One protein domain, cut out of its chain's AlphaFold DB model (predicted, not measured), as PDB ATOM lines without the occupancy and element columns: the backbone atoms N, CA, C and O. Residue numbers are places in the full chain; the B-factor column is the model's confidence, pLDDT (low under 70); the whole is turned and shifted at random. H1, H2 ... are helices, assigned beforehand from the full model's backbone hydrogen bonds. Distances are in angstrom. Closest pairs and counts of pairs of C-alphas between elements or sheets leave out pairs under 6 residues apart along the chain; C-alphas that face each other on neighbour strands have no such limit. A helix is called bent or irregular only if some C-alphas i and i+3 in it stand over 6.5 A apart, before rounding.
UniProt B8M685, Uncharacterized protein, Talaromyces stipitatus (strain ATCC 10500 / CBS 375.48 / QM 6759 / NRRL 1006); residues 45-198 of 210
ATOM      1  N   LEU A  45      49.023 -37.993  20.352       82.12
ATOM      2  CA  LEU A  45      48.025 -37.208  19.617       82.12
ATOM      3  C   LEU A  45      46.753 -38.020  19.348       82.12
ATOM      4  O   LEU A  45      45.663 -37.576  19.691       82.12
ATOM      5  N   GLN A  46      46.890 -39.254  18.856       85.62
ATOM      6  CA  GLN A  46      45.745 -40.150  18.648       85.62
ATOM      7  C   GLN A  46      45.004 -40.461  19.953       85.62
ATOM      8  O   GLN A  46      43.781 -40.590  19.975       85.62
ATOM      9  N   GLN A  47      45.730 -40.609  21.064       85.19
ATOM     10  CA  GLN A  47      45.097 -40.807  22.361       85.19
ATOM     11  C   GLN A  47      44.329 -39.560  22.808       85.19
ATOM     12  O   GLN A  47      43.226 -39.699  23.333       85.19
ATOM     13  N   MET A  48      44.880 -38.366  22.583       84.06
ATOM     14  CA  MET A  48      44.210 -37.107  22.893       84.06
ATOM     15  C   MET A  48      42.931 -36.939  22.069       84.06
ATOM     16  O   MET A  48      41.882 -36.673  22.645       84.06
ATOM     17  N   GLU A  49      42.982 -37.179  20.758       86.00
ATOM     18  CA  GLU A  49      41.810 -37.118  19.872       86.00
ATOM     19  C   GLU A  49      40.697 -38.066  20.337       86.00
ATOM     20  O   GLU A  49      39.537 -37.670  20.448       86.00
ATOM     21  N   ARG A  50      41.052 -39.306  20.704       88.44
ATOM     22  CA  ARG A  50      40.090 -40.272  21.259       88.44
ATOM     23  C   ARG A  50      39.496 -39.805  22.585       88.44
ATOM     24  O   ARG A  50      38.298 -39.973  22.801       88.44
ATOM     25  N   ASN A  51      40.312 -39.225  23.463       88.38
ATOM     26  CA  ASN A  51      39.839 -38.689  24.736       88.38
ATOM     27  C   ASN A  51      38.866 -37.524  24.509       88.38
ATOM     28  O   ASN A  51      37.798 -37.508  25.113       88.38
ATOM     29  N   VAL A  52      39.195 -36.589  23.614       90.19
ATOM     30  CA  VAL A  52      38.330 -35.456  23.251       90.19
ATOM     31  C   VAL A  52      36.999 -35.950  22.700       90.19
ATOM     32  O   VAL A  52      35.954 -35.513  23.179       90.19
ATOM     33  N   GLN A  53      37.014 -36.908  21.770       91.06
ATOM     34  CA  GLN A  53      35.782 -37.458  21.206       91.06
ATOM     35  C   GLN A  53      34.906 -38.109  22.282       91.06
ATOM     36  O   GLN A  53      33.712 -37.831  22.352       91.06
ATOM     37  N   ALA A  54      35.499 -38.901  23.181       90.44
ATOM     38  CA  ALA A  54      34.765 -39.507  24.290       90.44
ATOM     39  C   ALA A  54      34.131 -38.456  25.219       90.44
ATOM     40  O   ALA A  54      33.018 -38.658  25.711       90.44
ATOM     41  N   VAL A  55      34.808 -37.326  25.447       92.69
ATOM     42  CA  VAL A  55      34.253 -36.212  26.227       92.69
ATOM     43  C   VAL A  55      33.092 -35.542  25.491       92.69
ATOM     44  O   VAL A  55      32.052 -35.295  26.101       92.69
ATOM     45  N   VAL A  56      33.230 -35.284  24.188       92.44
ATOM     46  CA  VAL A  56      32.156 -34.709  23.360       92.44
ATOM     47  C   VAL A  56      30.921 -35.605  23.373       92.44
ATOM     48  O   VAL A  56      29.812 -35.113  23.597       92.44
ATOM     49  N   ASP A  57      31.104 -36.914  23.210       92.12
ATOM     50  CA  ASP A  57      30.016 -37.889  23.248       92.12
ATOM     51  C   ASP A  57      29.340 -37.902  24.628       92.12
ATOM     52  O   ASP A  57      28.109 -37.900  24.731       92.12
ATOM     53  N   ALA A  58      30.128 -37.849  25.708       90.81
ATOM     54  CA  ALA A  58      29.611 -37.822  27.072       90.81
ATOM     55  C   ALA A  58      28.786 -36.554  27.356       90.81
ATOM     56  O   ALA A  58      27.661 -36.665  27.853       90.81
ATOM     57  N   LEU A  59      29.293 -35.374  26.987       91.69
ATOM     58  CA  LEU A  59      28.584 -34.095  27.122       91.69
ATOM     59  C   LEU A  59      27.300 -34.070  26.284       91.69
ATOM     60  O   LEU A  59      26.245 -33.660  26.770       91.69
ATOM     61  N   SER A  60      27.362 -34.585  25.056       89.12
ATOM     62  CA  SER A  60      26.215 -34.634  24.141       89.12
ATOM     63  C   SER A  60      25.143 -35.626  24.602       89.12
ATOM     64  O   SER A  60      23.952 -35.395  24.398       89.12
ATOM     65  N   SER A  61      25.538 -36.708  25.281       87.00
ATOM     66  CA  SER A  61      24.615 -37.736  25.779       87.00
ATOM     67  C   SER A  61      23.720 -37.282  26.938       87.00
ATOM     68  O   SER A  61      22.827 -38.029  27.335       87.00
ATOM     69  N   ARG A  62      23.963 -36.089  27.511       78.50
ATOM     70  CA  ARG A  62      23.272 -35.542  28.700       78.50
ATOM     71  C   ARG A  62      23.319 -36.444  29.942       78.50
ATOM     72  O   ARG A  62      22.546 -36.250  30.873       78.50
ATOM     73  N   ARG A  63      24.219 -37.432  29.974       79.00
ATOM     74  CA  ARG A  63      24.382 -38.352  31.113       79.00
ATOM     75  C   ARG A  63      25.140 -37.730  32.279       79.00
ATOM     76  O   ARG A  63      25.070 -38.247  33.387       79.00
ATOM     77  N   ILE A  64      25.871 -36.648  32.025       85.00
ATOM     78  CA  ILE A  64      26.627 -35.940  33.051       85.00
ATOM     79  C   ILE A  64      25.672 -35.009  33.794       85.00
ATOM     80  O   ILE A  64      25.104 -34.088  33.208       85.00
ATOM     81  N   ASN A  65      25.495 -35.271  35.083       88.50
ATOM     82  CA  ASN A  65      24.539 -34.576  35.937       88.50
ATOM     83  C   ASN A  65      25.171 -33.961  37.189       88.50
ATOM     84  O   ASN A  65      24.429 -33.422  38.001       88.50
ATOM     85  N   THR A  66      26.498 -34.031  37.341       94.06
ATOM     86  CA  THR A  66      27.203 -33.404  38.462       94.06
ATOM     87  C   THR A  66      28.115 -32.273  38.006       94.06
ATOM     88  O   THR A  66      28.749 -32.353  36.945       94.06
ATOM     89  N   LEU A  67      28.231 -31.239  38.838       95.81
ATOM     90  CA  LEU A  67      29.146 -30.119  38.623       95.81
ATOM     91  C   LEU A  67      30.592 -30.596  38.474       95.81
ATOM     92  O   LEU A  67      31.311 -30.153  37.579       95.81
ATOM     93  N   THR A  68      31.020 -31.527  39.328       95.06
ATOM     94  CA  THR A  68      32.397 -32.037  39.353       95.06
ATOM     95  C   THR A  68      32.782 -32.760  38.066       95.06
ATOM     96  O   THR A  68      33.869 -32.520  37.536       95.06
ATOM     97  N   GLU A  69      31.894 -33.588  37.509       94.19
ATOM     98  CA  GLU A  69      32.163 -34.263  36.239       94.19
ATOM     99  C   GLU A  69      32.147 -33.276  35.068       94.19
ATOM    100  O   GLU A  69      33.034 -33.346  34.219       94.19
ATOM    101  N   LEU A  70      31.225 -32.305  35.037       95.38
ATOM    102  CA  LEU A  70      31.235 -31.261  34.002       95.38
ATOM    103  C   LEU A  70      32.517 -30.428  34.041       95.38
ATOM    104  O   LEU A  70      33.124 -30.203  32.995       95.38
ATOM    105  N   ARG A  71      32.996 -30.050  35.232       95.75
ATOM    106  CA  ARG A  71      34.293 -29.371  35.401       95.75
ATOM    107  C   ARG A  71      35.461 -30.220  34.928       95.75
ATOM    108  O   ARG A  71      36.388 -29.701  34.308       95.75
ATOM    109  N   ARG A  72      35.433 -31.527  35.199       93.62
ATOM    110  CA  ARG A  72      36.458 -32.462  34.719       93.62
ATOM    111  C   ARG A  72      36.501 -32.491  33.191       93.62
ATOM    112  O   ARG A  72      37.579 -32.360  32.618       93.62
ATOM    113  N   MET A  73      35.340 -32.603  32.547       93.50
ATOM    114  CA  MET A  73      35.219 -32.593  31.086       93.50
ATOM    115  C   MET A  73      35.641 -31.254  30.475       93.50
ATOM    116  O   MET A  73      36.375 -31.238  29.490       93.50
ATOM    117  N   GLU A  74      35.242 -30.141  31.091       93.75
ATOM    118  CA  GLU A  74      35.639 -28.791  30.685       93.75
ATOM    119  C   GLU A  74      37.159 -28.630  30.685       93.75
ATOM    120  O   GLU A  74      37.727 -28.193  29.689       93.75
ATOM    121  N   ARG A  75      37.842 -29.054  31.752       92.56
ATOM    122  CA  ARG A  75      39.308 -28.984  31.829       92.56
ATOM    123  C   ARG A  75      39.988 -29.803  30.737       92.56
ATOM    124  O   ARG A  75      40.960 -29.330  30.153       92.56
ATOM    125  N   ILE A  76      39.494 -31.011  30.461       91.12
ATOM    126  CA  ILE A  76      40.046 -31.873  29.406       91.12
ATOM    127  C   ILE A  76      39.872 -31.207  28.037       91.12
ATOM    128  O   ILE A  76      40.840 -31.111  27.284       91.12
ATOM    129  N   LEU A  77      38.672 -30.704  27.734       91.38
ATOM    130  CA  LEU A  77      38.398 -30.047  26.457       91.38
ATOM    131  C   LEU A  77      39.186 -28.752  26.284       91.38
ATOM    132  O   LEU A  77      39.817 -28.576  25.248       91.38
ATOM    133  N   LEU A  78      39.211 -27.869  27.283       89.94
ATOM    134  CA  LEU A  78      39.953 -26.610  27.184       89.94
ATOM    135  C   LEU A  78      41.458 -26.849  27.019       89.94
ATOM    136  O   LEU A  78      42.086 -26.175  26.209       89.94
ATOM    137  N   THR A  79      42.017 -27.859  27.693       89.12
ATOM    138  CA  THR A  79      43.429 -28.252  27.526       89.12
ATOM    139  C   THR A  79      43.728 -28.724  26.099       89.12
ATOM    140  O   THR A  79      44.828 -28.508  25.597       89.12
ATOM    141  N   ALA A  80      42.757 -29.358  25.436       86.94
ATOM    142  CA  ALA A  80      42.892 -29.787  24.049       86.94
ATOM    143  C   ALA A  80      42.682 -28.641  23.043       86.94
ATOM    144  O   ALA A  80      43.293 -28.657  21.984       86.94
ATOM    145  N   ILE A  81      41.834 -27.654  23.352       87.38
ATOM    146  CA  ILE A  81      41.485 -26.554  22.433       87.38
ATOM    147  C   ILE A  81      42.524 -25.430  22.465       87.38
ATOM    148  O   ILE A  81      42.936 -24.958  21.407       87.38
ATOM    149  N   GLN A  82      42.940 -24.998  23.661       83.25
ATOM    150  CA  GLN A  82      43.780 -23.806  23.858       83.25
ATOM    151  C   GLN A  82      45.053 -23.763  22.990       83.25
ATOM    152  O   GLN A  82      45.367 -22.692  22.483       83.25
ATOM    153  N   PRO A  83      45.782 -24.870  22.745       84.19
ATOM    154  CA  PRO A  83      46.984 -24.828  21.907       84.19
ATOM    155  C   PRO A  83      46.720 -24.582  20.413       84.19
ATOM    156  O   PRO A  83      47.668 -24.377  19.656       84.19
ATOM    157  N   HIS A  84      45.467 -24.685  19.963       81.31
ATOM    158  CA  HIS A  84      45.111 -24.731  18.542       81.31
ATOM    159  C   HIS A  84      44.268 -23.550  18.074       81.31
ATOM    160  O   HIS A  84      44.069 -23.403  16.869       81.31
ATOM    161  N   VAL A  85      43.763 -22.731  18.996       82.31
ATOM    162  CA  VAL A  85      42.840 -21.646  18.674       82.31
ATOM    163  C   VAL A  85      43.268 -20.383  19.406       82.31
ATOM    164  O   VAL A  85      43.567 -20.431  20.597       82.31
ATOM    165  N   THR A  86      43.288 -19.263  18.686       80.81
ATOM    166  CA  THR A  86      43.598 -17.946  19.253       80.81
ATOM    167  C   THR A  86      42.427 -17.410  20.079       80.81
ATOM    168  O   THR A  86      42.645 -16.884  21.165       80.81
ATOM    169  N   ASP A  87      41.191 -17.599  19.605       83.62
ATOM    170  CA  ASP A  87      39.965 -17.249  20.324       83.62
ATOM    171  C   ASP A  87      39.073 -18.482  20.551       83.62
ATOM    172  O   ASP A  87      38.563 -19.106  19.620       83.62
ATOM    173  N   LEU A  88      38.828 -18.813  21.821       85.38
ATOM    174  CA  LEU A  88      37.957 -19.919  22.223       85.38
ATOM    175  C   LEU A  88      36.533 -19.813  21.646       85.38
ATOM    176  O   LEU A  88      35.887 -20.848  21.470       85.38
ATOM    177  N   ARG A  89      36.046 -18.606  21.328       85.19
ATOM    178  CA  ARG A  89      34.713 -18.377  20.742       85.19
ATOM    179  C   ARG A  89      34.548 -19.025  19.370       85.19
ATOM    180  O   ARG A  89      33.438 -19.412  19.011       85.19
ATOM    181  N   GLU A  90      35.636 -19.189  18.624       83.62
ATOM    182  CA  GLU A  90      35.618 -19.796  17.288       83.62
ATOM    183  C   GLU A  90      35.488 -21.327  17.339       83.62
ATOM    184  O   GLU A  90      35.153 -21.977  16.345       83.62
ATOM    185  N   SER A  91      35.735 -21.933  18.503       87.88
ATOM    186  CA  SER A  91      35.736 -23.382  18.659       87.88
ATOM    187  C   SER A  91      34.326 -23.940  18.852       87.88
ATOM    188  O   SER A  91      33.658 -23.702  19.860       87.88
ATOM    189  N   SER A  92      33.897 -24.809  17.933       88.62
ATOM    190  CA  SER A  92      32.629 -25.548  18.046       88.62
ATOM    191  C   SER A  92      32.544 -26.408  19.317       88.62
ATOM    192  O   SER A  92      31.454 -26.624  19.851       88.62
ATOM    193  N   LEU A  93      33.689 -26.844  19.853       89.81
ATOM    194  CA  LEU A  93      33.777 -27.607  21.101       89.81
ATOM    195  C   LEU A  93      33.379 -26.775  22.329       89.81
ATOM    196  O   LEU A  93      32.798 -27.314  23.274       89.81
ATOM    197  N   VAL A  94      33.616 -25.460  22.306       91.25
ATOM    198  CA  VAL A  94      33.132 -24.553  23.358       91.25
ATOM    199  C   VAL A  94      31.608 -24.437  23.303       91.25
ATOM    200  O   VAL A  94      30.960 -24.415  24.347       91.25
ATOM    201  N   GLY A  95      31.009 -24.493  22.110       90.75
ATOM    202  CA  GLY A  95      29.553 -24.585  21.951       90.75
ATOM    203  C   GLY A  95      28.947 -25.843  22.593       90.75
ATOM    204  O   GLY A  95      27.887 -25.772  23.225       90.75
ATOM    205  N   VAL A  96      29.640 -26.987  22.504       92.50
ATOM    206  CA  VAL A  96      29.237 -28.236  23.183       92.50
ATOM    207  C   VAL A  96      29.273 -28.061  24.703       92.50
ATOM    208  O   VAL A  96      28.316 -28.430  25.387       92.50
ATOM    209  N   LEU A  97      30.335 -27.447  25.235       92.94
ATOM    210  CA  LEU A  97      30.449 -27.134  26.663       92.94
ATOM    211  C   LEU A  97      29.354 -26.178  27.136       92.94
ATOM    212  O   LEU A  97      28.706 -26.451  28.147       92.94
ATOM    213  N   ALA A  98      29.109 -25.097  26.396       93.88
ATOM    214  CA  ALA A  98      28.076 -24.123  26.733       93.88
ATOM    215  C   ALA A  98      26.692 -24.773  26.810       93.88
ATOM    216  O   ALA A  98      25.935 -24.567  27.760       93.88
ATOM    217  N   THR A  99      26.395 -25.645  25.846       94.12
ATOM    218  CA  THR A  99      25.145 -26.406  25.813       94.12
ATOM    219  C   THR A  99      25.041 -27.380  26.990       94.12
ATOM    220  O   THR A  99      23.968 -27.525  27.579       94.12
ATOM    221  N   ALA A 100      26.129 -28.052  27.373       95.06
ATOM    222  CA  ALA A 100      26.135 -28.957  28.521       95.06
ATOM    223  C   ALA A 100      25.877 -28.212  29.843       95.06
ATOM    224  O   ALA A 100      25.022 -28.639  30.623       95.06
ATOM    225  N   TRP A 101      26.536 -27.071  30.059       96.00
ATOM    226  CA  TRP A 101      26.323 -26.229  31.241       96.00
ATOM    227  C   TRP A 101      24.907 -25.661  31.314       96.00
ATOM    228  O   TRP A 101      24.285 -25.693  32.376       96.00
ATOM    229  N   LEU A 102      24.358 -25.212  30.182       94.62
ATOM    230  CA  LEU A 102      22.969 -24.771  30.099       94.62
ATOM    231  C   LEU A 102      22.002 -25.892  30.512       94.62
ATOM    232  O   LEU A 102      21.152 -25.693  31.380       94.62
ATOM    233  N   ASN A 103      22.167 -27.089  29.943       93.81
ATOM    234  CA  ASN A 103      21.323 -28.243  30.256       93.81
ATOM    235  C   ASN A 103      21.437 -28.670  31.723       93.81
ATOM    236  O   ASN A 103      20.441 -29.059  32.327       93.81
ATOM    237  N   TYR A 104      22.631 -28.604  32.310       95.62
ATOM    238  CA  TYR A 104      22.845 -28.911  33.721       95.62
ATOM    239  C   TYR A 104      22.003 -28.015  34.641       95.62
ATOM    240  O   TYR A 104      21.363 -28.502  35.577       95.62
ATOM    241  N   VAL A 105      21.915 -26.724  34.328       95.19
ATOM    242  CA  VAL A 105      21.094 -25.776  35.090       95.19
ATOM    243  C   VAL A 105      19.600 -25.943  34.792       95.19
ATOM    244  O   VAL A 105      18.782 -25.934  35.714       95.19
ATOM    245  N   GLN A 106      19.225 -26.125  33.522       92.19
ATOM    246  CA  GLN A 106      17.822 -26.263  33.104       92.19
ATOM    247  C   GLN A 106      17.177 -27.571  33.589       92.19
ATOM    248  O   GLN A 106      16.011 -27.577  33.975       92.19
ATOM    249  N   ASN A 107      17.936 -28.669  33.660       91.38
ATOM    250  CA  ASN A 107      17.444 -29.975  34.114       91.38
ATOM    251  C   ASN A 107      17.478 -30.146  35.643       91.38
ATOM    252  O   ASN A 107      17.433 -31.268  36.131       91.38
ATOM    253  N   HIS A 108      17.536 -29.048  36.404       92.75
ATOM    254  CA  HIS A 108      17.472 -29.037  37.873       92.75
ATOM    255  C   HIS A 108      18.644 -29.733  38.591       92.75
ATOM    256  O   HIS A 108      18.597 -29.882  39.813       92.75
ATOM    257  N   ASN A 109      19.719 -30.103  37.887       95.56
ATOM    258  CA  ASN A 109      20.881 -30.733  38.521       95.56
ATOM    259  C   ASN A 109      21.561 -29.762  39.496       95.56
ATOM    260  O   ASN A 109      21.781 -30.116  40.652       95.56
ATOM    261  N   LEU A 110      21.758 -28.502  39.081       96.06
ATOM    262  CA  LEU A 110      22.297 -27.452  39.954       96.06
ATOM    263  C   LEU A 110      21.456 -27.257  41.225       96.06
ATOM    264  O   LEU A 110      21.999 -27.182  42.325       96.06
ATOM    265  N   LEU A 111      20.129 -27.217  41.086       95.44
ATOM    266  CA  LEU A 111      19.218 -27.080  42.225       95.44
ATOM    267  C   LEU A 111      19.333 -28.265  43.185       95.44
ATOM    268  O   LEU A 111      19.344 -28.078  44.399       95.44
ATOM    269  N   SER A 112      19.402 -29.480  42.640       96.00
ATOM    270  CA  SER A 112      19.548 -30.709  43.420       96.00
ATOM    271  C   SER A 112      20.840 -30.691  44.239       96.00
ATOM    272  O   SER A 112      20.818 -30.928  45.447       96.00
ATOM    273  N   GLU A 113      21.963 -30.328  43.616       97.00
ATOM    274  CA  GLU A 113      23.247 -30.247  44.309       97.00
ATOM    275  C   GLU A 113      23.278 -29.130  45.363       97.00
ATOM    276  O   GLU A 113      23.744 -29.359  46.480       97.00
ATOM    277  N   LEU A 114      22.708 -27.956  45.076       95.06
ATOM    278  CA  LEU A 114      22.597 -26.875  46.063       95.06
ATOM    279  C   LEU A 114      21.707 -27.268  47.251       95.06
ATOM    280  O   LEU A 114      22.054 -26.982  48.397       95.06
ATOM    281  N   ARG A 115      20.604 -27.991  47.026       94.56
ATOM    282  CA  ARG A 115      19.750 -28.527  48.105       94.56
ATOM    283  C   ARG A 115      20.454 -29.571  48.963       94.56
ATOM    284  O   ARG A 115      20.208 -29.648  50.162       94.56
ATOM    285  N   ASN A 116      21.383 -30.330  48.385       95.75
ATOM    286  CA  ASN A 116      22.210 -31.257  49.154       95.75
ATOM    287  C   ASN A 116      23.188 -30.543  50.100       95.75
ATOM    288  O   ASN A 116      23.556 -31.138  51.120       95.75
ATOM    289  N   LEU A 117      23.590 -29.307  49.776       94.88
ATOM    290  CA  LEU A 117      24.426 -28.442  50.619       94.88
ATOM    291  C   LEU A 117      23.620 -27.588  51.610       94.88
ATOM    292  O   LEU A 117      24.161 -27.199  52.639       94.88
ATOM    293  N   THR A 118      22.346 -27.326  51.320       92.19
ATOM    294  CA  THR A 118      21.457 -26.443  52.095       92.19
ATOM    295  C   THR A 118      20.392 -27.250  52.842       92.19
ATOM    296  O   THR A 118      19.195 -27.063  52.678       92.19
ATOM    297  N   ARG A 119      20.803 -28.251  53.626       91.19
ATOM    298  CA  ARG A 119      19.850 -29.229  54.191       91.19
ATOM    299  C   ARG A 119      18.964 -28.653  55.291       91.19
ATOM    300  O   ARG A 119      17.871 -29.176  55.491       91.19
ATOM    301  N   ASN A 120      19.439 -27.640  56.018       87.25
ATOM    302  CA  ASN A 120      18.675 -27.054  57.121       87.25
ATOM    303  C   ASN A 120      17.649 -26.046  56.594       87.25
ATOM    304  O   ASN A 120      16.505 -26.037  57.043       87.25
ATOM    305  N   TYR A 121      18.047 -25.273  55.586       86.88
ATOM    306  CA  TYR A 121      17.236 -24.303  54.871       86.88
ATOM    307  C   TYR A 121      17.376 -24.552  53.362       86.88
ATOM    308  O   TYR A 121      18.212 -23.921  52.723       86.88
ATOM    309  N   PRO A 122      16.596 -25.469  52.760       88.75
ATOM    310  CA  PRO A 122      16.724 -25.821  51.345       88.75
ATOM    311  C   PRO A 122      16.626 -24.626  50.405       88.75
ATOM    312  O   PRO A 122      15.687 -23.834  50.495       88.75
ATOM    313  N   LEU A 123      17.558 -24.542  49.452       88.56
ATOM    314  CA  LEU A 123      17.523 -23.509  48.420       88.56
ATOM    315  C   LEU A 123      16.189 -23.543  47.655       88.56
ATOM    316  O   LEU A 123      15.742 -24.591  47.152       88.56
ATOM    317  N   SER A 124      15.577 -22.369  47.538       84.75
ATOM    318  CA  SER A 124      14.342 -22.185  46.787       84.75
ATOM    319  C   SER A 124      14.565 -22.301  45.284       84.75
ATOM    320  O   SER A 124      15.529 -21.778  44.727       84.75
ATOM    321  N   SER A 125      13.632 -22.974  44.609       89.31
ATOM    322  CA  SER A 125      13.600 -23.006  43.146       89.31
ATOM    323  C   SER A 125      13.298 -21.631  42.558       89.31
ATOM    324  O   SER A 125      13.877 -21.296  41.534       89.31
ATOM    325  N   VAL A 126      12.460 -20.828  43.226       86.44
ATOM    326  CA  VAL A 126      12.093 -19.474  42.776       86.44
ATOM    327  C   VAL A 126      13.328 -18.583  42.725       86.44
ATOM    328  O   VAL A 126      13.588 -17.963  41.705       86.44
ATOM    329  N   MET A 127      14.150 -18.622  43.776       84.88
ATOM    330  CA  MET A 127      15.416 -17.885  43.833       84.88
ATOM    331  C   MET A 127      16.357 -18.275  42.683       84.88
ATOM    332  O   MET A 127      16.974 -17.426  42.044       84.88
ATOM    333  N   LEU A 128      16.458 -19.575  42.390       90.56
ATOM    334  CA  LEU A 128      17.273 -20.055  41.279       90.56
ATOM    335  C   LEU A 128      16.702 -19.614  39.919       90.56
ATOM    336  O   LEU A 128      17.468 -19.309  39.008       90.56
ATOM    337  N   ASP A 129      15.380 -19.589  39.760       91.31
ATOM    338  CA  ASP A 129      14.721 -19.148  38.530       91.31
ATOM    339  C   ASP A 129      14.842 -17.631  38.314       91.31
ATOM    340  O   ASP A 129      15.090 -17.195  37.189       91.31
ATOM    341  N   GLU A 130      14.772 -16.836  39.383       89.75
ATOM    342  CA  GLU A 130      15.087 -15.404  39.368       89.75
ATOM    343  C   GLU A 130      16.536 -15.171  38.923       89.75
ATOM    344  O   GLU A 130      16.770 -14.430  37.969       89.75
ATOM    345  N   ALA A 131      17.506 -15.880  39.509       91.44
ATOM    346  CA  ALA A 131      18.906 -15.780  39.097       91.44
ATOM    347  C   ALA A 131      19.120 -16.178  37.626       91.44
ATOM    348  O   ALA A 131      19.824 -15.484  36.893       91.44
ATOM    349  N   LYS A 132      18.470 -17.251  37.146       93.50
ATOM    350  CA  LYS A 132      18.480 -17.608  35.712       93.50
ATOM    351  C   LYS A 132      17.933 -16.467  34.854       93.50
ATOM    352  O   LYS A 132      18.512 -16.174  33.814       93.50
ATOM    353  N   SER A 133      16.829 -15.844  35.268       92.50
ATOM    354  CA  SER A 133      16.220 -14.717  34.553       92.50
ATOM    355  C   SER A 133      17.174 -13.523  34.477       92.50
ATOM    356  O   SER A 133      17.388 -12.981  33.394       92.50
ATOM    357  N   LEU A 134      17.823 -13.172  35.591       91.62
ATOM    358  CA  LEU A 134      18.820 -12.100  35.641       91.62
ATOM    359  C   LEU A 134      19.982 -12.364  34.680       91.62
ATOM    360  O   LEU A 134      20.310 -11.494  33.881       91.62
ATOM    361  N   VAL A 135      20.540 -13.579  34.673       93.31
ATOM    362  CA  VAL A 135      21.594 -13.962  33.716       93.31
ATOM    363  C   VAL A 135      21.108 -13.890  32.269       93.31
ATOM    364  O   VAL A 135      21.857 -13.501  31.377       93.31
ATOM    365  N   MET A 136      19.865 -14.286  31.995       90.88
ATOM    366  CA  MET A 136      19.316 -14.256  30.636       90.88
ATOM    367  C   MET A 136      19.082 -12.835  30.117       90.88
ATOM    368  O   MET A 136      19.158 -12.636  28.904       90.88
ATOM    369  N   ASN A 137      18.829 -11.885  31.018       90.12
ATOM    370  CA  ASN A 137      18.650 -10.466  30.714       90.12
ATOM    371  C   ASN A 137      19.968  -9.671  30.736       90.12
ATOM    372  O   ASN A 137      19.981  -8.520  30.304       90.12
ATOM    373  N   ASP A 138      21.059 -10.264  31.226       89.00
ATOM    374  CA  ASP A 138      22.371  -9.628  31.291       89.00
ATOM    375  C   ASP A 138      23.001  -9.540  29.881       89.00
ATOM    376  O   ASP A 138      23.224 -10.581  29.246       89.00
ATOM    377  N   PRO A 139      23.301  -8.333  29.354       86.31
ATOM    378  CA  PRO A 139      23.976  -8.188  28.061       86.31
ATOM    379  C   PRO A 139      25.368  -8.838  28.058       86.31
ATOM    380  O   PRO A 139      25.813  -9.361  27.030       86.31
ATOM    381  N   GLU A 140      26.019  -8.902  29.219       84.38
ATOM    382  CA  GLU A 140      27.362  -9.444  29.378       84.38
ATOM    383  C   GLU A 140      27.376 -10.977  29.465       84.38
ATOM    384  O   GLU A 140      28.446 -11.583  29.463       84.38
ATOM    385  N   ARG A 141      26.212 -11.648  29.446       86.12
ATOM    386  CA  ARG A 141      26.107 -13.122  29.462       86.12
ATOM    387  C   ARG A 141      26.980 -13.789  28.398       86.12
ATOM    388  O   ARG A 141      27.511 -14.874  28.613       86.12
ATOM    389  N   SER A 142      27.097 -13.153  27.233       83.94
ATOM    390  CA  SER A 142      27.880 -13.662  26.103       83.94
ATOM    391  C   SER A 142      29.394 -13.727  26.363       83.94
ATOM    392  O   SER A 142      30.098 -14.411  25.621       83.94
ATOM    393  N   HIS A 143      29.891 -13.108  27.440       87.06
ATOM    394  CA  HIS A 143      31.297 -13.162  27.847       87.06
ATOM    395  C   HIS A 143      31.705 -14.478  28.513       87.06
ATOM    396  O   HIS A 143      32.897 -14.714  28.696       87.06
ATOM    397  N   SER A 144      30.764 -15.369  28.834       91.56
ATOM    398  CA  SER A 144      31.067 -16.688  29.389       91.56
ATOM    399  C   SER A 144      30.327 -17.794  28.643       91.56
ATOM    400  O   SER A 144      29.147 -17.684  28.317       91.56
ATOM    401  N   TRP A 145      31.008 -18.920  28.428       92.81
ATOM    402  CA  TRP A 145      30.364 -20.158  27.983       92.81
ATOM    403  C   TRP A 145      29.667 -20.899  29.134       92.81
ATOM    404  O   TRP A 145      28.945 -21.866  28.898       92.81
ATOM    405  N   ASN A 146      29.892 -20.503  30.389       95.62
ATOM    406  CA  ASN A 146      29.500 -21.276  31.559       95.62
ATOM    407  C   ASN A 146      28.263 -20.686  32.242       95.62
ATOM    408  O   ASN A 146      28.343 -19.890  33.177       95.62
ATOM    409  N   PHE A 147      27.093 -21.138  31.793       95.62
ATOM    410  CA  PHE A 147      25.817 -20.678  32.341       95.62
ATOM    411  C   PHE A 147      25.649 -20.988  33.840       95.62
ATOM    412  O   PHE A 147      25.039 -20.206  34.562       95.62
ATOM    413  N   ALA A 148      26.203 -22.103  34.331       96.38
ATOM    414  CA  ALA A 148      26.116 -22.458  35.748       96.38
ATOM    415  C   ALA A 148      26.912 -21.496  36.631       96.38
ATOM    416  O   ALA A 148      26.406 -21.071  37.666       96.38
ATOM    417  N   TRP A 149      28.124 -21.138  36.204       96.75
ATOM    418  CA  TRP A 149      28.948 -20.155  36.897       96.75
ATOM    419  C   TRP A 149      28.251 -18.791  36.956       96.75
ATOM    420  O   TRP A 149      28.083 -18.263  38.047       96.75
ATOM    421  N   LEU A 150      27.728 -18.293  35.826       95.19
ATOM    422  CA  LEU A 150      26.985 -17.025  35.789       95.19
ATOM    423  C   LEU A 150      25.796 -17.013  36.762       95.19
ATOM    424  O   LEU A 150      25.593 -16.041  37.483       95.19
ATOM    425  N   VAL A 151      25.017 -18.099  36.804       94.88
ATOM    426  CA  VAL A 151      23.874 -18.216  37.722       94.88
ATOM    427  C   VAL A 151      24.332 -18.214  39.178       94.88
ATOM    428  O   VAL A 151      23.737 -17.517  39.991       94.88
ATOM    429  N   LEU A 152      25.390 -18.955  39.514       94.62
ATOM    430  CA  LEU A 152      25.949 -18.966  40.868       94.62
ATOM    431  C   LEU A 152      26.459 -17.581  41.285       94.62
ATOM    432  O   LEU A 152      26.154 -17.149  42.392       94.62
ATOM    433  N   THR A 153      27.153 -16.868  40.396       92.44
ATOM    434  CA  THR A 153      27.623 -15.499  40.645       92.44
ATOM    435  C   THR A 153      26.458 -14.536  40.861       92.44
ATOM    436  O   THR A 153      26.487 -13.777  41.820       92.44
ATOM    437  N   LYS A 154      25.372 -14.617  40.076       91.19
ATOM    438  CA  LYS A 154      24.175 -13.792  40.338       91.19
ATOM    439  C   LYS A 154      23.509 -14.110  41.675       91.19
ATOM    440  O   LYS A 154      23.037 -13.198  42.341       91.19
ATOM    441  N   ILE A 155      23.474 -15.379  42.088       89.19
ATOM    442  CA  ILE A 155      22.947 -15.759  43.411       89.19
ATOM    443  C   ILE A 155      23.823 -15.177  44.532       89.19
ATOM    444  O   ILE A 155      23.289 -14.732  45.547       89.19
ATOM    445  N   GLU A 156      25.147 -15.188  44.354       87.12
ATOM    446  CA  GLU A 156      26.112 -14.613  45.296       87.12
ATOM    447  C   GLU A 156      25.985 -13.082  45.391       87.12
ATOM    448  O   GLU A 156      25.908 -12.552  46.497       87.12
ATOM    449  N   GLU A 157      25.903 -12.391  44.248       82.38
ATOM    450  CA  GLU A 157      25.808 -10.927  44.148       82.38
ATOM    451  C   GLU A 157      24.489 -10.376  44.706       82.38
ATOM    452  O   GLU A 157      24.490  -9.409  45.467       82.38
ATOM    453  N   GLU A 158      23.359 -10.987  44.347       70.31
ATOM    454  CA  GLU A 158      22.031 -10.435  44.643       70.31
ATOM    455  C   GLU A 158      21.458 -10.901  45.985       70.31
ATOM    456  O   GLU A 158      20.411 -10.414  46.409       70.31
ATOM    457  N   ALA A 159      22.121 -11.845  46.666       57.84
ATOM    458  CA  ALA A 159      21.760 -12.358  47.987       57.84
ATOM    459  C   ALA A 159      20.225 -12.421  48.213       57.84
ATOM    460  O   ALA A 159      19.702 -11.858  49.180       57.84
ATOM    461  N   LEU A 160      19.515 -13.079  47.281       58.47
ATOM    462  CA  LEU A 160      18.055 -13.023  47.044       58.47
ATOM    463  C   LEU A 160      17.179 -13.662  48.153       58.47
ATOM    464  O   LEU A 160      16.165 -14.303  47.884       58.47
ATOM    465  N   ALA A 161      17.537 -13.517  49.427       50.81
ATOM    466  CA  ALA A 161      16.795 -14.085  50.556       50.81
ATOM    467  C   ALA A 161      15.505 -13.319  50.929       50.81
ATOM    468  O   ALA A 161      14.912 -13.600  51.964       50.81
ATOM    469  N   THR A 162      15.036 -12.385  50.101       52.50
ATOM    470  CA  THR A 162      14.007 -11.395  50.473       52.50
ATOM    471  C   THR A 162      12.641 -11.575  49.802       52.50
ATOM    472  O   THR A 162      11.819 -10.661  49.855       52.50
ATOM    473  N   ASN A 163      12.336 -12.726  49.188       55.84
ATOM    474  CA  ASN A 163      11.007 -12.931  48.598       55.84
ATOM    475  C   ASN A 163       9.987 -13.429  49.649       55.84
ATOM    476  O   ASN A 163      10.098 -14.534  50.180       55.84
ATOM    477  N   ALA A 164       8.979 -12.604  49.957       51.78
ATOM    478  CA  ALA A 164       7.938 -12.886  50.952       51.78
ATOM    479  C   ALA A 164       7.037 -14.087  50.588       51.78
ATOM    480  O   ALA A 164       6.438 -14.699  51.476       51.78
ATOM    481  N   ASP A 165       6.995 -14.486  49.313       56.31
ATOM    482  CA  ASP A 165       6.228 -15.651  48.844       56.31
ATOM    483  C   ASP A 165       6.790 -16.997  49.348       56.31
ATOM    484  O   ASP A 165       6.166 -18.050  49.205       56.31
ATOM    485  N   MET A 166       7.951 -16.973  50.006       57.38
ATOM    486  CA  MET A 166       8.643 -18.146  50.547       57.38
ATOM    487  C   MET A 166       8.042 -18.662  51.868       57.38
ATOM    488  O   MET A 166       8.399 -19.752  52.316       57.38
ATOM    489  N   TRP A 167       7.113 -17.918  52.485       58.31
ATOM    490  CA  TRP A 167       6.585 -18.198  53.832       58.31
ATOM    491  C   TRP A 167       5.201 -18.867  53.854       58.31
ATOM    492  O   TRP A 167       4.545 -18.920  54.894       58.31
ATOM    493  N   GLY A 168       4.718 -19.377  52.714       55.94
ATOM    494  CA  GLY A 168       3.472 -20.157  52.659       55.94
ATOM    495  C   GLY A 168       2.218 -19.395  53.115       55.94
ATOM    496  O   GLY A 168       1.257 -20.013  53.566       55.94
ATOM    497  N   GLY A 169       2.228 -18.060  53.022       57.88
ATOM    498  CA  GLY A 169       1.089 -17.198  53.353       57.88
ATOM    499  C   GLY A 169       0.852 -16.941  54.847       57.88
ATOM    500  O   GLY A 169      -0.119 -16.268  55.185       57.88
ATOM    501  N   ILE A 170       1.713 -17.434  55.745       56.34
ATOM    502  CA  ILE A 170       1.657 -17.124  57.181       56.34
ATOM    503  C   ILE A 170       2.847 -16.228  57.499       56.34
ATOM    504  O   ILE A 170       3.980 -16.683  57.408       56.34
ATOM    505  N   LEU A 171       2.593 -14.967  57.868       56.25
ATOM    506  CA  LEU A 171       3.641 -14.030  58.278       56.25
ATOM    507  C   LEU A 171       4.073 -14.358  59.724       56.25
ATOM    508  O   LEU A 171       3.258 -14.200  60.640       56.25
ATOM    509  N   PRO A 172       5.309 -14.828  59.968       64.69
ATOM    510  CA  PRO A 172       5.841 -14.969  61.322       64.69
ATOM    511  C   PRO A 172       5.993 -13.598  62.005       64.69
ATOM    512  O   PRO A 172       5.893 -12.554  61.362       64.69
ATOM    513  N   GLN A 173       6.269 -13.577  63.313       74.94
ATOM    514  CA  GLN A 173       6.705 -12.336  63.965       74.94
ATOM    515  C   GLN A 173       7.984 -11.800  63.304       74.94
ATOM    516  O   GLN A 173       8.860 -12.581  62.938       74.94
ATOM    517  N   GLU A 174       8.095 -10.477  63.185       75.94
ATOM    518  CA  GLU A 174       9.158  -9.771  62.448       75.94
ATOM    519  C   GLU A 174      10.580 -10.210  62.853       75.94
ATOM    520  O   GLU A 174      11.425 -10.477  61.997       75.94
ATOM    521  N   ASP A 175      10.813 -10.424  64.150       78.88
ATOM    522  CA  ASP A 175      12.096 -10.918  64.672       78.88
ATOM    523  C   ASP A 175      12.426 -12.342  64.190       78.88
ATOM    524  O   ASP A 175      13.576 -12.674  63.896       78.88
ATOM    525  N   MET A 176      11.409 -13.200  64.074       76.44
ATOM    526  CA  MET A 176      11.560 -14.577  63.603       76.44
ATOM    527  C   MET A 176      11.792 -14.626  62.090       76.44
ATOM    528  O   MET A 176      12.593 -15.444  61.638       76.44
ATOM    529  N   ILE A 177      11.146 -13.736  61.327       75.38
ATOM    530  CA  ILE A 177      11.407 -13.554  59.888       75.38
ATOM    531  C   ILE A 177      12.866 -13.161  59.690       75.38
ATOM    532  O   ILE A 177      13.586 -13.830  58.956       75.38
ATOM    533  N   THR A 178      13.313 -12.135  60.413       81.19
ATOM    534  CA  THR A 178      14.680 -11.614  60.318       81.19
ATOM    535  C   THR A 178      15.709 -12.692  60.654       81.19
ATOM    536  O   THR A 178      16.682 -12.890  59.927       81.19
ATOM    537  N   MET A 179      15.486 -13.454  61.729       83.19
ATOM    538  CA  MET A 179      16.376 -14.553  62.106       83.19
ATOM    539  C   MET A 179      16.434 -15.648  61.031       83.19
ATOM    540  O   MET A 179      17.523 -16.125  60.705       83.19
ATOM    541  N   LEU A 180      15.285 -16.072  60.495       79.62
ATOM    542  CA  LEU A 180      15.233 -17.105  59.460       79.62
ATOM    543  C   LEU A 180      15.874 -16.626  58.159       79.62
ATOM    544  O   LEU A 180      16.615 -17.386  57.546       79.62
ATOM    545  N   GLU A 181      15.658 -15.370  57.775       81.31
ATOM    546  CA  GLU A 181      16.300 -14.763  56.613       81.31
ATOM    547  C   GLU A 181      17.827 -14.797  56.743       81.31
ATOM    548  O   GLU A 181      18.512 -15.257  55.829       81.31
ATOM    549  N   ILE A 182      18.361 -14.387  57.899       84.56
ATOM    550  CA  ILE A 182      19.799 -14.448  58.184       84.56
ATOM    551  C   ILE A 182      20.306 -15.887  58.052       84.56
ATOM    552  O   ILE A 182      21.325 -16.122  57.407       84.56
ATOM    553  N   LYS A 183      19.589 -16.865  58.618       86.69
ATOM    554  CA  LYS A 183      20.004 -18.273  58.584       86.69
ATOM    555  C   LYS A 183      19.959 -18.879  57.179       86.69
ATOM    556  O   LYS A 183      20.905 -19.569  56.798       86.69
ATOM    557  N   CYS A 184      18.918 -18.584  56.400       84.50
ATOM    558  CA  CYS A 184      18.828 -18.967  54.991       84.50
ATOM    559  C   CYS A 184      19.983 -18.357  54.192       84.50
ATOM    560  O   CYS A 184      20.693 -19.073  53.493       84.50
ATOM    561  N   ARG A 185      20.215 -17.048  54.348       84.62
ATOM    562  CA  ARG A 185      21.290 -16.316  53.674       84.62
ATOM    563  C   ARG A 185      22.659 -16.920  53.987       84.62
ATOM    564  O   ARG A 185      23.396 -17.237  53.064       84.62
ATOM    565  N   GLU A 186      22.970 -17.155  55.262       88.00
ATOM    566  CA  GLU A 186      24.226 -17.784  55.692       88.00
ATOM    567  C   GLU A 186      24.449 -19.155  55.029       88.00
ATOM    568  O   GLU A 186      25.535 -19.426  54.510       88.00
ATOM    569  N   GLU A 187      23.441 -20.034  55.036       89.81
ATOM    570  CA  GLU A 187      23.586 -21.383  54.475       89.81
ATOM    571  C   GLU A 187      23.660 -21.367  52.942       89.81
ATOM    572  O   GLU A 187      24.467 -22.094  52.357       89.81
ATOM    573  N   TRP A 188      22.865 -20.521  52.282       90.56
ATOM    574  CA  TRP A 188      22.844 -20.414  50.822       90.56
ATOM    575  C   TRP A 188      24.119 -19.788  50.279       90.56
ATOM    576  O   TRP A 188      24.711 -20.356  49.364       90.56
ATOM    577  N   THR A 189      24.589 -18.688  50.875       89.88
ATOM    578  CA  THR A 189      25.870 -18.070  50.510       89.88
ATOM    579  C   THR A 189      26.997 -19.085  50.654       89.88
ATOM    580  O   THR A 189      27.736 -19.324  49.703       89.88
ATOM    581  N   ARG A 190      27.059 -19.807  51.780       93.38
ATOM    582  CA  ARG A 190      28.052 -20.871  51.971       93.38
ATOM    583  C   ARG A 190      27.965 -21.961  50.898       93.38
ATOM    584  O   ARG A 190      28.997 -22.446  50.433       93.38
ATOM    585  N   ALA A 191      26.763 -22.403  50.533       94.38
ATOM    586  CA  ALA A 191      26.586 -23.432  49.511       94.38
ATOM    587  C   ALA A 191      27.052 -22.956  48.127       94.38
ATOM    588  O   ALA A 191      27.721 -23.707  47.414       94.38
ATOM    589  N   VAL A 192      26.742 -21.710  47.770       93.88
ATOM    590  CA  VAL A 192      27.178 -21.081  46.517       93.88
ATOM    591  C   VAL A 192      28.695 -20.930  46.487       93.88
ATOM    592  O   VAL A 192      29.314 -21.373  45.523       93.88
ATOM    593  N   GLU A 193      29.312 -20.442  47.564       93.69
ATOM    594  CA  GLU A 193      30.771 -20.358  47.688       93.69
ATOM    595  C   GLU A 193      31.441 -21.728  47.505       93.69
ATOM    596  O   GLU A 193      32.457 -21.848  46.819       93.69
ATOM    597  N   ILE A 194      30.883 -22.791  48.103       95.44
ATOM    598  CA  ILE A 194      31.392 -24.161  47.928       95.44
ATOM    599  C   ILE A 194      31.347 -24.571  46.451       95.44
ATOM    600  O   ILE A 194      32.303 -25.170  45.956       95.44
ATOM    601  N   MET A 195      30.265 -24.250  45.739       95.88
ATOM    602  CA  MET A 195      30.152 -24.553  44.313       95.88
ATOM    603  C   MET A 195      31.134 -23.729  43.476       95.88
ATOM    604  O   MET A 195      31.848 -24.302  42.653       95.88
ATOM    605  N   LEU A 196      31.239 -22.421  43.722       95.50
ATOM    606  CA  LEU A 196      32.114 -21.506  42.981       95.50
ATOM    607  C   LEU A 196      33.605 -21.849  43.117       95.50
ATOM    608  O   LEU A 196      34.358 -21.677  42.161       95.50
ATOM    609  N   ARG A 197      34.032 -22.452  44.234       95.31
ATOM    610  CA  ARG A 197      35.420 -22.927  44.435       95.31
ATOM    611  C   ARG A 197      35.897 -23.982  43.431       95.31
ATOM    612  O   ARG A 197      37.085 -24.278  43.395       95.31
ATOM    613  N   HIS A 198      35.015 -24.561  42.617       95.00
ATOM    614  CA  HIS A 198      35.420 -25.489  41.555       95.00
ATOM    615  C   HIS A 198      36.037 -24.791  40.329       95.00
ATOM    616  O   HIS A 198      36.535 -25.461  39.410       95.00
TER     617      HIS A 198
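AT A GLANCE: This is residues 45 to 198 of the 210 residues of an uncharacterized protein of Talaromyces stipitatus (strain ATCC 10500 / CBS 375.48 / QM 6759 / NRRL 1006) (UniProt B8M685). This is a rod of helices: an up-and-down bundle of H1, H2 and H3 makes one end, H7 sits in the middle with H5 crossed over it, and the long helix H9 runs back from the other end to pack its residues 189 to 196 on H7. H4 lies between the bundle and H9, while H8, which touches no helix, lies toward the far end. The printed part has 154 residues with nine named helices, H1 to H9 in chain order, and no named strand; its class is all helix. It is only just loose, close to compact, with a radius of gyration of the C-alphas of 18.3 A and spans of 66 by 30 by 22 A.

HOW THE PARTS SIT: Start at H1, residues 45 to 60, which forms a helical hairpin with H2, residues 67 to 81; their closest C-alphas, of Val 55 and Met 73, are 6.1 A apart, at a steep tilt of 40 degrees. H3, residues 92 to 106, makes the next hairpin with H2, opposite ways at a shallow tilt of 10 degrees, closest at the C-alphas of Glu 74 and Leu 97, 6.8 A. H4, residues 109 to 117, is close to H3 but not clearly touching. H7, residues 147 to 158, touches H3 with residues 147 to 148 alone, the C-alphas of Leu 102 and Phe 147 being the closest at 5.5 A. H5, residues 125 to 137, touches H7 about perpendicular at 75 degrees, closest at Ala 131 and Val 151, C-alphas 5.7 A apart. H6, residues 139 to 143, is irregular, with C-alphas 139 and 142 7.0 A apart, and is close to H7 but not clearly touching. H9, residues 174 to 196, runs opposite ways to H7 at a shallow tilt of 34 degrees, only just short of steep, with the C-alphas of Leu 152 and Val 192 closest at 6.2 A. H9 and H4 only just touch, with 3 pairs of C-alphas within 8 A, the closest Leu 117 and Ala 191 at 5.6 A. H8, residues 164 to 167, is apart from H7 and H9. Each O i to N i+4 pair is within hydrogen-bond range in H1, H2, H3, H4, H5, H7 and H9; H6 has 0 of 1, with 1 of 2 O i to N i+3 pairs, and H8 is too short for such a pair.

IN THESE COORDINATES: Find C-alpha 45 at (48.025, -37.208, 19.617), where H1 begins its 22.4 A. H2 covers 20.7 A, H3 21.1 A, H5 18.4 A and H7 16.4 A. H9, the longest at 32.3 A, ends at C-alpha 196, (32.114, -21.506, 42.981).

THE WHOLE: The C-alphas farthest apart, of Gln 46 and Gln 173, are 66.0 A apart. The printed part has no cut and no long link. Its mean pLDDT is 86.5; residues 159 to 172, of which 164 to 167 belong to H8, are under 70.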